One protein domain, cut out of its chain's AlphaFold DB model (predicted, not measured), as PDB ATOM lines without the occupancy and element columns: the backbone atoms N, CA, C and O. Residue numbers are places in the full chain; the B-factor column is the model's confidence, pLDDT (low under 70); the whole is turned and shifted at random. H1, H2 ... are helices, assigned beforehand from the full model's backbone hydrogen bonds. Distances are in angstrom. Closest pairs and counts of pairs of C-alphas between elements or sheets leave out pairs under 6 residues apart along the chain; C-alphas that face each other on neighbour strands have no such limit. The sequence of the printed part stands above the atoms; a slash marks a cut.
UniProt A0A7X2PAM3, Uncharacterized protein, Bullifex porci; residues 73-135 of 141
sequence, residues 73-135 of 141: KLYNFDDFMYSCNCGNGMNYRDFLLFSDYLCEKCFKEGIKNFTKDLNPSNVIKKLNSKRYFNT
ATOM      1  N   LYS A  73     -42.873   9.126 -35.323       85.44
ATOM      2  CA  LYS A  73     -42.556   8.031 -36.239       85.44
ATOM      3  C   LYS A  73     -43.685   7.019 -36.287       85.44
ATOM      4  O   LYS A  73     -44.124   6.520 -35.249       85.44
ATOM      5  N   LEU A  74     -44.038   6.646 -37.508       88.38
ATOM      6  CA  LEU A  74     -45.054   5.651 -37.797       88.38
ATOM      7  C   LEU A  74     -44.401   4.340 -38.214       88.38
ATOM      8  O   LEU A  74     -43.373   4.322 -38.896       88.38
ATOM      9  N   TYR A  75     -45.011   3.235 -37.806       88.62
ATOM     10  CA  TYR A  75     -44.538   1.895 -38.128       88.62
ATOM     11  C   TYR A  75     -45.670   1.082 -38.741       88.62
ATOM     12  O   TYR A  75     -46.753   1.029 -38.173       88.62
ATOM     13  N   ASN A  76     -45.415   0.415 -39.862       87.44
ATOM     14  CA  ASN A  76     -46.382  -0.457 -40.520       87.44
ATOM     15  C   ASN A  76     -45.845  -1.904 -40.539       87.44
ATOM     16  O   ASN A  76     -44.650  -2.141 -40.756       87.44
ATOM     17  N   PHE A  77     -46.714  -2.881 -40.257       83.50
ATOM     18  CA  PHE A  77     -46.327  -4.294 -40.265       83.50
ATOM     19  C   PHE A  77     -46.012  -4.826 -41.662       83.50
ATOM     20  O   PHE A  77     -45.103  -5.641 -41.781       83.50
ATOM     21  N   ASP A  78     -46.665  -4.353 -42.720       81.44
ATOM     22  CA  ASP A  78     -46.345  -4.746 -44.094       81.44
ATOM     23  C   ASP A  78     -44.924  -4.334 -44.486       81.44
ATOM     24  O   ASP A  78     -44.170  -5.154 -45.019       81.44
ATOM     25  N   ASP A  79     -44.497  -3.118 -44.130       79.75
ATOM     26  CA  ASP A  79     -43.111  -2.677 -44.344       79.75
ATOM     27  C   ASP A  79     -42.118  -3.576 -43.611       79.75
ATOM     28  O   ASP A  79     -41.053  -3.928 -44.132       79.75
ATOM     29  N   PHE A  80     -42.470  -3.960 -42.384       79.12
ATOM     30  CA  PHE A  80     -41.676  -4.883 -41.598       79.12
ATOM     31  C   PHE A  80     -41.564  -6.247 -42.272       79.12
ATOM     32  O   PHE A  80     -40.440  -6.690 -42.517       79.12
ATOM     33  N   MET A  81     -42.696  -6.863 -42.607       76.31
ATOM     34  CA  MET A  81     -42.783  -8.175 -43.250       76.31
ATOM     35  C   MET A  81     -41.966  -8.209 -44.540       76.31
ATOM     36  O   MET A  81     -41.140  -9.106 -44.737       76.31
ATOM     37  N   TYR A  82     -42.103  -7.165 -45.360       75.75
ATOM     38  CA  TYR A  82     -41.326  -6.994 -46.582       75.75
ATOM     39  C   TYR A  82     -39.823  -6.851 -46.293       75.75
ATOM     40  O   TYR A  82     -38.990  -7.458 -46.965       75.75
ATOM     41  N   SER A  83     -39.445  -6.082 -45.266       73.81
ATOM     42  CA  SER A  83     -38.036  -5.839 -44.915       73.81
ATOM     43  C   SER A  83     -37.311  -7.059 -44.343       73.81
ATOM     44  O   SER A  83     -36.097  -7.191 -44.514       73.81
ATOM     45  N   CYS A  84     -38.025  -7.935 -43.636       69.88
ATOM     46  CA  CYS A  84     -37.438  -9.096 -42.981       69.88
ATOM     47  C   CYS A  84     -37.540 -10.373 -43.818       69.88
ATOM     48  O   CYS A  84     -37.041 -11.411 -43.386       69.88
ATOM     49  N   ASN A  85     -38.153 -10.294 -45.008       68.75
ATOM     50  CA  ASN A  85     -38.490 -11.447 -45.843       68.75
ATOM     51  C   ASN A  85     -39.252 -12.526 -45.042       68.75
ATOM     52  O   ASN A  85     -39.159 -13.724 -45.316       68.75
ATOM     53  N   CYS A  86     -39.969 -12.083 -44.004       64.44
ATOM     54  CA  CYS A  86     -40.841 -12.917 -43.206       64.44
ATOM     55  C   CYS A  86     -42.088 -13.121 -44.058       64.44
ATOM     56  O   CYS A  86     -42.895 -12.208 -44.187       64.44
ATOM     57  N   GLY A  87     -42.204 -14.264 -44.731       54.84
ATOM     58  CA  GLY A  87     -43.327 -14.537 -45.630       54.84
ATOM     59  C   GLY A  87     -44.705 -14.385 -44.967       54.84
ATOM     60  O   GLY A  87     -44.825 -14.420 -43.744       54.84
ATOM     61  N   ASN A  88     -45.722 -14.263 -45.828       52.16
ATOM     62  CA  ASN A  88     -47.157 -13.955 -45.651       52.16
ATOM     63  C   ASN A  88     -47.977 -14.770 -44.610       52.16
ATOM     64  O   ASN A  88     -49.167 -14.996 -44.814       52.16
ATOM     65  N   GLY A  89     -47.385 -15.256 -43.519       53.72
ATOM     66  CA  GLY A  89     -48.034 -16.137 -42.542       53.72
ATOM     67  C   GLY A  89     -48.410 -15.492 -41.206       53.72
ATOM     68  O   GLY A  89     -49.103 -16.129 -40.415       53.72
ATOM     69  N   MET A  90     -47.970 -14.263 -40.916       64.44
ATOM     70  CA  MET A  90     -48.399 -13.563 -39.700       64.44
ATOM     71  C   MET A  90     -49.766 -12.926 -39.930       64.44
ATOM     72  O   MET A  90     -49.877 -11.942 -40.657       64.44
ATOM     73  N   ASN A  91     -50.797 -13.453 -39.269       71.44
ATOM     74  CA  ASN A  91     -52.082 -12.772 -39.179       71.44
ATOM     75  C   ASN A  91     -52.007 -11.660 -38.117       71.44
ATOM     76  O   ASN A  91     -52.550 -11.785 -37.025       71.44
ATOM     77  N   TYR A  92     -51.274 -10.586 -38.423       75.31
ATOM     78  CA  TYR A  92     -51.201  -9.398 -37.568       75.31
ATOM     79  C   TYR A  92     -52.452  -8.515 -37.711       75.31
ATOM     80  O   TYR A  92     -52.591  -7.533 -36.988       75.31
ATOM     81  N   ARG A  93     -53.372  -8.836 -38.631       76.25
ATOM     82  CA  ARG A  93     -54.558  -8.010 -38.886       76.25
ATOM     83  C   ARG A  93     -55.495  -7.955 -37.689       76.25
ATOM     84  O   ARG A  93     -56.026  -6.893 -37.418       76.25
ATOM     85  N   ASP A  94     -55.582  -9.027 -36.904       77.50
ATOM     86  CA  ASP A  94     -56.365  -9.031 -35.660       77.50
ATOM     87  C   ASP A  94     -55.772  -8.096 -34.581       77.50
ATOM     88  O   ASP A  94     -56.451  -7.730 -33.623       77.50
ATOM     89  N   PHE A  95     -54.502  -7.693 -34.722       82.88
ATOM     90  CA  PHE A  95     -53.843  -6.728 -33.837       82.88
ATOM     91  C   PHE A  95     -54.081  -5.272 -34.253       82.88
ATOM     92  O   PHE A  95     -53.972  -4.374 -33.414       82.88
ATOM     93  N   LEU A  96     -54.389  -5.034 -35.528       83.88
ATOM     94  CA  LEU A  96     -54.683  -3.716 -36.080       83.88
ATOM     95  C   LEU A  96     -56.189  -3.469 -35.984       83.88
ATOM     96  O   LEU A  96     -56.979  -4.071 -36.701       83.88
ATOM     97  N   LEU A  97     -56.588  -2.606 -35.056       81.31
ATOM     98  CA  LEU A  97     -57.992  -2.321 -34.766       81.31
ATOM     99  C   LEU A  97     -58.552  -1.183 -35.621       81.31
ATOM    100  O   LEU A  97     -59.702  -1.259 -36.034       81.31
ATOM    101  N   PHE A  98     -57.763  -0.133 -35.857       82.62
ATOM    102  CA  PHE A  98     -58.256   1.119 -36.439       82.62
ATOM    103  C   PHE A  98     -57.561   1.502 -37.745       82.62
ATOM    104  O   PHE A  98     -58.228   1.937 -38.671       82.62
ATOM    105  N   SER A  99     -56.245   1.332 -37.837       85.81
ATOM    106  CA  SER A  99     -55.409   1.784 -38.957       85.81
ATOM    107  C   SER A  99     -54.236   0.820 -39.156       85.81
ATOM    108  O   SER A  99     -53.967  -0.022 -38.291       85.81
ATOM    109  N   ASP A 100     -53.514   0.937 -40.271       86.06
ATOM    110  CA  ASP A 100     -52.351   0.072 -40.528       86.06
ATOM    111  C   ASP A 100     -51.046   0.601 -39.895       86.06
ATOM    112  O   ASP A 100     -50.017  -0.086 -39.882       86.06
ATOM    113  N   TYR A 101     -51.080   1.809 -39.328       89.56
ATOM    114  CA  TYR A 101     -49.916   2.486 -38.758       89.56
ATOM    115  C   TYR A 101     -49.911   2.440 -37.240       89.56
ATOM    116  O   TYR A 101     -50.909   2.672 -36.575       89.56
ATOM    117  N   LEU A 102     -48.752   2.177 -36.657       91.06
ATOM    118  CA  LEU A 102     -48.585   1.967 -35.229       91.06
ATOM    119  C   LEU A 102     -47.603   2.961 -34.634       91.06
ATOM    120  O   LEU A 102     -46.591   3.303 -35.246       91.06
ATOM    121  N   CYS A 103     -47.853   3.337 -33.380       92.00
ATOM    122  CA  CYS A 103     -46.822   3.947 -32.554       92.00
ATOM    123  C   CYS A 103     -45.718   2.926 -32.240       92.00
ATOM    124  O   CYS A 103     -45.943   1.709 -32.229       92.00
ATOM    125  N   GLU A 104     -44.526   3.416 -31.895       91.38
ATOM    126  CA  GLU A 104     -43.361   2.563 -31.616       91.38
ATOM    127  C   GLU A 104     -43.654   1.491 -30.553       91.38
ATOM    128  O   GLU A 104     -43.207   0.346 -30.663       91.38
ATOM    129  N   LYS A 105     -44.422   1.851 -29.516       92.50
ATOM    130  CA  LYS A 105     -44.767   0.943 -28.417       92.50
ATOM    131  C   LYS A 105     -45.585  -0.250 -28.919       92.50
ATOM    132  O   LYS A 105     -45.190  -1.388 -28.671       92.50
ATOM    133  N   CYS A 106     -46.683   0.007 -29.629       92.25
ATOM    134  CA  CYS A 106     -47.568  -1.041 -30.140       92.25
ATOM    135  C   CYS A 106     -46.888  -1.868 -31.232       92.25
ATOM    136  O   CYS A 106     -47.056  -3.082 -31.286       92.25
ATOM    137  N   PHE A 107     -46.041  -1.242 -32.046       90.62
ATOM    138  CA  PHE A 107     -45.253  -1.959 -33.038       90.62
ATOM    139  C   PHE A 107     -44.276  -2.955 -32.396       90.62
ATOM    140  O   PHE A 107     -44.242  -4.129 -32.764       90.62
ATOM    141  N   LYS A 108     -43.521  -2.533 -31.369       88.56
ATOM    142  CA  LYS A 108     -42.631  -3.429 -30.604       88.56
ATOM    143  C   LYS A 108     -43.384  -4.590 -29.967       88.56
ATOM    144  O   LYS A 108     -42.840  -5.690 -29.882       88.56
ATOM    145  N   GLU A 109     -44.587  -4.328 -29.473       89.38
ATOM    146  CA  GLU A 109     -45.450  -5.337 -28.874       89.38
ATOM    147  C   GLU A 109     -45.904  -6.371 -29.903       89.38
ATOM    148  O   GLU A 109     -45.671  -7.561 -29.699       89.38
ATOM    149  N   GLY A 110     -46.436  -5.938 -31.047       85.25
ATOM    150  CA  GLY A 110     -46.837  -6.873 -32.092       85.25
ATOM    151  C   GLY A 110     -45.648  -7.671 -32.648       85.25
ATOM    152  O   GLY A 110     -45.773  -8.880 -32.808       85.25
ATOM    153  N   ILE A 111     -44.449  -7.083 -32.807       83.06
ATOM    154  CA  ILE A 111     -43.247  -7.869 -33.162       83.06
ATOM    155  C   ILE A 111     -43.030  -9.006 -32.159       83.06
ATOM    156  O   ILE A 111     -42.852 -10.147 -32.570       83.06
ATOM    157  N   LYS A 112     -43.071  -8.737 -30.848       82.56
ATOM    158  CA  LYS A 112     -42.891  -9.795 -29.837       82.56
ATOM    159  C   LYS A 112     -43.964 -10.879 -29.934       82.56
ATOM    160  O   LYS A 112     -43.652 -12.052 -29.759       82.56
ATOM    161  N   ASN A 113     -45.206 -10.485 -30.209       79.81
ATOM    162  CA  ASN A 113     -46.338 -11.406 -30.269       79.81
ATOM    163  C   ASN A 113     -46.300 -12.289 -31.523       79.81
ATOM    164  O   ASN A 113     -46.654 -13.465 -31.455       79.81
ATOM    165  N   PHE A 114     -45.837 -11.747 -32.650       74.75
ATOM    166  CA  PHE A 114     -45.888 -12.428 -33.943       74.75
ATOM    167  C   PHE A 114     -44.544 -13.016 -34.389       74.75
ATOM    168  O   PHE A 114     -44.507 -13.855 -35.288       74.75
ATOM    169  N   THR A 115     -43.436 -12.648 -33.737       70.56
ATOM    170  CA  THR A 115     -42.092 -13.128 -34.081       70.56
ATOM    171  C   THR A 115     -41.326 -13.557 -32.831       70.56
ATOM    172  O   THR A 115     -40.790 -12.743 -32.085       70.56
ATOM    173  N   LYS A 116     -41.265 -14.874 -32.595       63.94
ATOM    174  CA  LYS A 116     -40.603 -15.454 -31.411       63.94
ATOM    175  C   LYS A 116     -39.082 -15.245 -31.399       63.94
ATOM    176  O   LYS A 116     -38.497 -15.173 -30.324       63.94
ATOM    177  N   ASP A 117     -38.473 -15.090 -32.575       62.91
ATOM    178  CA  ASP A 117     -37.012 -15.072 -32.741       62.91
ATOM    179  C   ASP A 117     -36.437 -13.695 -33.124       62.91
ATOM    180  O   ASP A 117     -35.221 -13.548 -33.273       62.91
ATOM    181  N   LEU A 118     -37.272 -12.661 -33.289       66.50
ATOM    182  CA  LEU A 118     -36.805 -11.336 -33.707       66.50
ATOM    183  C   LEU A 118     -36.750 -10.357 -32.536       66.50
ATOM    184  O   LEU A 118     -37.704 -10.166 -31.789       66.50
ATOM    185  N   ASN A 119     -35.608  -9.676 -32.407       71.44
ATOM    186  CA  ASN A 119     -35.436  -8.592 -31.448       71.44
ATOM    187  C   ASN A 119     -36.031  -7.282 -32.016       71.44
ATOM    188  O   ASN A 119     -35.466  -6.747 -32.982       71.44
ATOM    189  N   PRO A 120     -37.092  -6.710 -31.407       70.06
ATOM    190  CA  PRO A 120     -37.776  -5.520 -31.930       70.06
ATOM    191  C   PRO A 120     -36.860  -4.309 -32.138       70.06
ATOM    192  O   PRO A 120     -37.033  -3.538 -33.081       70.06
ATOM    193  N   SER A 121     -35.835  -4.145 -31.299       74.12
ATOM    194  CA  SER A 121     -34.911  -3.009 -31.382       74.12
ATOM    195  C   SER A 121     -34.026  -3.059 -32.631       74.12
ATOM    196  O   SER A 121     -33.711  -2.020 -33.212       74.12
ATOM    197  N   ASN A 122     -33.634  -4.256 -33.074       70.38
ATOM    198  CA  ASN A 122     -32.825  -4.428 -34.285       70.38
ATOM    199  C   ASN A 122     -33.658  -4.204 -35.550       70.38
ATOM    200  O   ASN A 122     -33.160  -3.654 -36.532       70.38
ATOM    201  N   VAL A 123     -34.932  -4.590 -35.504       70.19
ATOM    202  CA  VAL A 123     -35.902  -4.361 -36.575       70.19
ATOM    203  C   VAL A 123     -36.144  -2.867 -36.779       70.19
ATOM    204  O   VAL A 123     -35.989  -2.359 -37.887       70.19
ATOM    205  N   ILE A 124     -36.434  -2.138 -35.700       71.00
ATOM    206  CA  ILE A 124     -36.691  -0.694 -35.763       71.00
ATOM    207  C   ILE A 124     -35.486   0.063 -36.323       71.00
ATOM    208  O   ILE A 124     -35.647   0.981 -37.124       71.00
ATOM    209  N   LYS A 125     -34.257  -0.333 -35.968       72.56
ATOM    210  CA  LYS A 125     -33.042   0.252 -36.559       72.56
ATOM    211  C   LYS A 125     -32.985   0.088 -38.082       72.56
ATOM    212  O   LYS A 125     -32.588   1.034 -38.753       72.56
ATOM    213  N   LYS A 126     -33.403  -1.063 -38.622       68.25
ATOM    214  CA  LYS A 126     -33.468  -1.295 -40.076       68.25
ATOM    215  C   LYS A 126     -34.577  -0.475 -40.742       68.25
ATOM    216  O   LYS A 126     -34.338   0.125 -41.787       68.25
ATOM    217  N   LEU A 127     -35.752  -0.399 -40.114       66.69
ATOM    218  CA  LEU A 127     -36.910   0.329 -40.647       66.69
ATOM    219  C   LEU A 127     -36.737   1.850 -40.637       66.69
ATOM    220  O   LEU A 127     -37.207   2.507 -41.550       66.69
ATOM    221  N   ASN A 128     -35.961   2.415 -39.706       61.09
ATOM    222  CA  ASN A 128     -35.655   3.857 -39.653       61.09
ATOM    223  C   ASN A 128     -34.980   4.439 -40.928       61.09
ATOM    224  O   ASN A 128     -34.749   5.653 -40.998       61.09
ATOM    225  N   SER A 129     -34.645   3.599 -41.915       52.03
ATOM    226  CA  SER A 129     -34.132   3.991 -43.233       52.03
ATOM    227  C   SER A 129     -35.217   4.240 -44.299       52.03
ATOM    228  O   SER A 129     -34.923   4.911 -45.285       52.03
ATOM    229  N   LYS A 130     -36.460   3.774 -44.096       51.72
ATOM    230  CA  LYS A 130     -37.638   4.015 -44.955       51.72
ATOM    231  C   LYS A 130     -38.704   4.696 -44.088       51.72
ATOM    232  O   LYS A 130     -39.149   4.102 -43.114       51.72
ATOM    233  N   ARG A 131     -39.006   5.977 -44.318       56.97
ATOM    234  CA  ARG A 131     -39.651   6.831 -43.303       56.97
ATOM    235  C   ARG A 131     -41.073   7.232 -43.698       56.97
ATOM    236  O   ARG A 131     -41.228   7.938 -44.687       56.97
ATOM    237  N   TYR A 132     -42.043   6.859 -42.865       59.25
ATOM    238  CA  TYR A 132     -43.344   7.522 -42.757       59.25
ATOM    239  C   TYR A 132     -43.341   8.324 -41.452       59.25
ATOM    240  O   TYR A 132     -43.021   7.791 -40.383       59.25
ATOM    241  N   PHE A 133     -43.629   9.615 -41.549       62.97
ATOM    242  CA  PHE A 133     -43.851  10.488 -40.399       62.97
ATOM    243  C   PHE A 133     -45.287  10.966 -40.452       62.97
ATOM    244  O   PHE A 133     -45.829  11.097 -41.548       62.97
ATOM    245  N   ASN A 134     -45.875  11.246 -39.293       53.09
ATOM    246  CA  ASN A 134     -47.125  11.983 -39.287       53.09
ATOM    247  C   ASN A 134     -46.888  13.398 -39.851       53.09
ATOM    248  O   ASN A 134     -46.047  14.132 -39.319       53.09
ATOM    249  N   THR A 135     -47.607  13.741 -40.922       57.34
ATOM    250  CA  THR A 135     -47.620  15.055 -41.587       57.34
ATOM    251  C   THR A 135     -48.979  15.750 -41.460       57.34
ATOM    252  O   THR A 135     -49.248  16.668 -42.226       57.34
TER     253      THR A 135
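Overview. This is residues 73 to 135 of the 141 residues of an uncharacterized protein of Bullifex porci (UniProt A0A7X2PAM3). Three short helices set at steep angles to one another make a small cluster, their centres at the corners of a triangle, with H3 packed on both H1 and H2. A wide loop, residues 85 to 103, swings out from the end of H1 and returns to the start of H2, and residues 128 to 135 trail from H3 as a tail with no named element. The printed part has 63 residues with three named helices, in the order H1, H2, H3, and no named strand; the class is all helix, though under half of the residues, 27 of the 63, are in named elements. The whole is compact, with a radius of gyration of the C-alphas of 10.9 A and spans of 31 by 25 by 19 A.

Along the chain. Start at Lys 73, the first printed residue, and go on to C-alpha 77 at (-46.327, -4.294, -40.265), where H1 begins; it covers residues 77 to 84 and is 10.5 A from first to last C-alpha. Next look at C-alpha 104 at (-43.361, 2.563, -31.616), where H2 begins; this helix, the longest by residues, covers residues 104 to 114 and is 15.4 A long. H3 covers residues 120 to 127, is 10.5 A long, and ends at C-alpha 127 at (-36.910, 0.329, -40.647).

Arrangement. Begin with residues 75 to 76, just before H1, and you will find them in a short antiparallel pairing with residues 101 to 102, just before H2. H1 and H2 are close but not clearly touching: their closest C-alphas, those of Phe 77 and Phe 107, are 7.7 A apart. They run the same way at a steep tilt of 66 degrees. Now compare Phe 80 with Leu 127, whose C-alphas, the closest of H1 and H3, are 7.1 A apart; these helices touch and stand about perpendicular, at 86 degrees. H2 and H3 touch too, the closest C-alphas being those of Lys 108 and Pro 120, 5.4 A apart. They run opposite ways at a steep tilt of 67 degrees, only just short of about perpendicular. In H1, H2 and H3 every O i to N i+4 pair is within hydrogen-bond range.

Size, cuts and confidence. The two C-alphas farthest apart in the domain are those of Asp 117 and Thr 135, at 33.1 A, while the first and last printed C-alphas, of Lys 73 and Thr 135, are 10.2 A apart. The printed part has no cut. The link from H1 to H2 is long, with 19 residues, and the link from H2 to H3 is tight, with 5. The mean pLDDT of the printed part is 74.7; look for values under 70, the model's low confidence, at residues 84 to 90, 116 to 118 and 126 to 135.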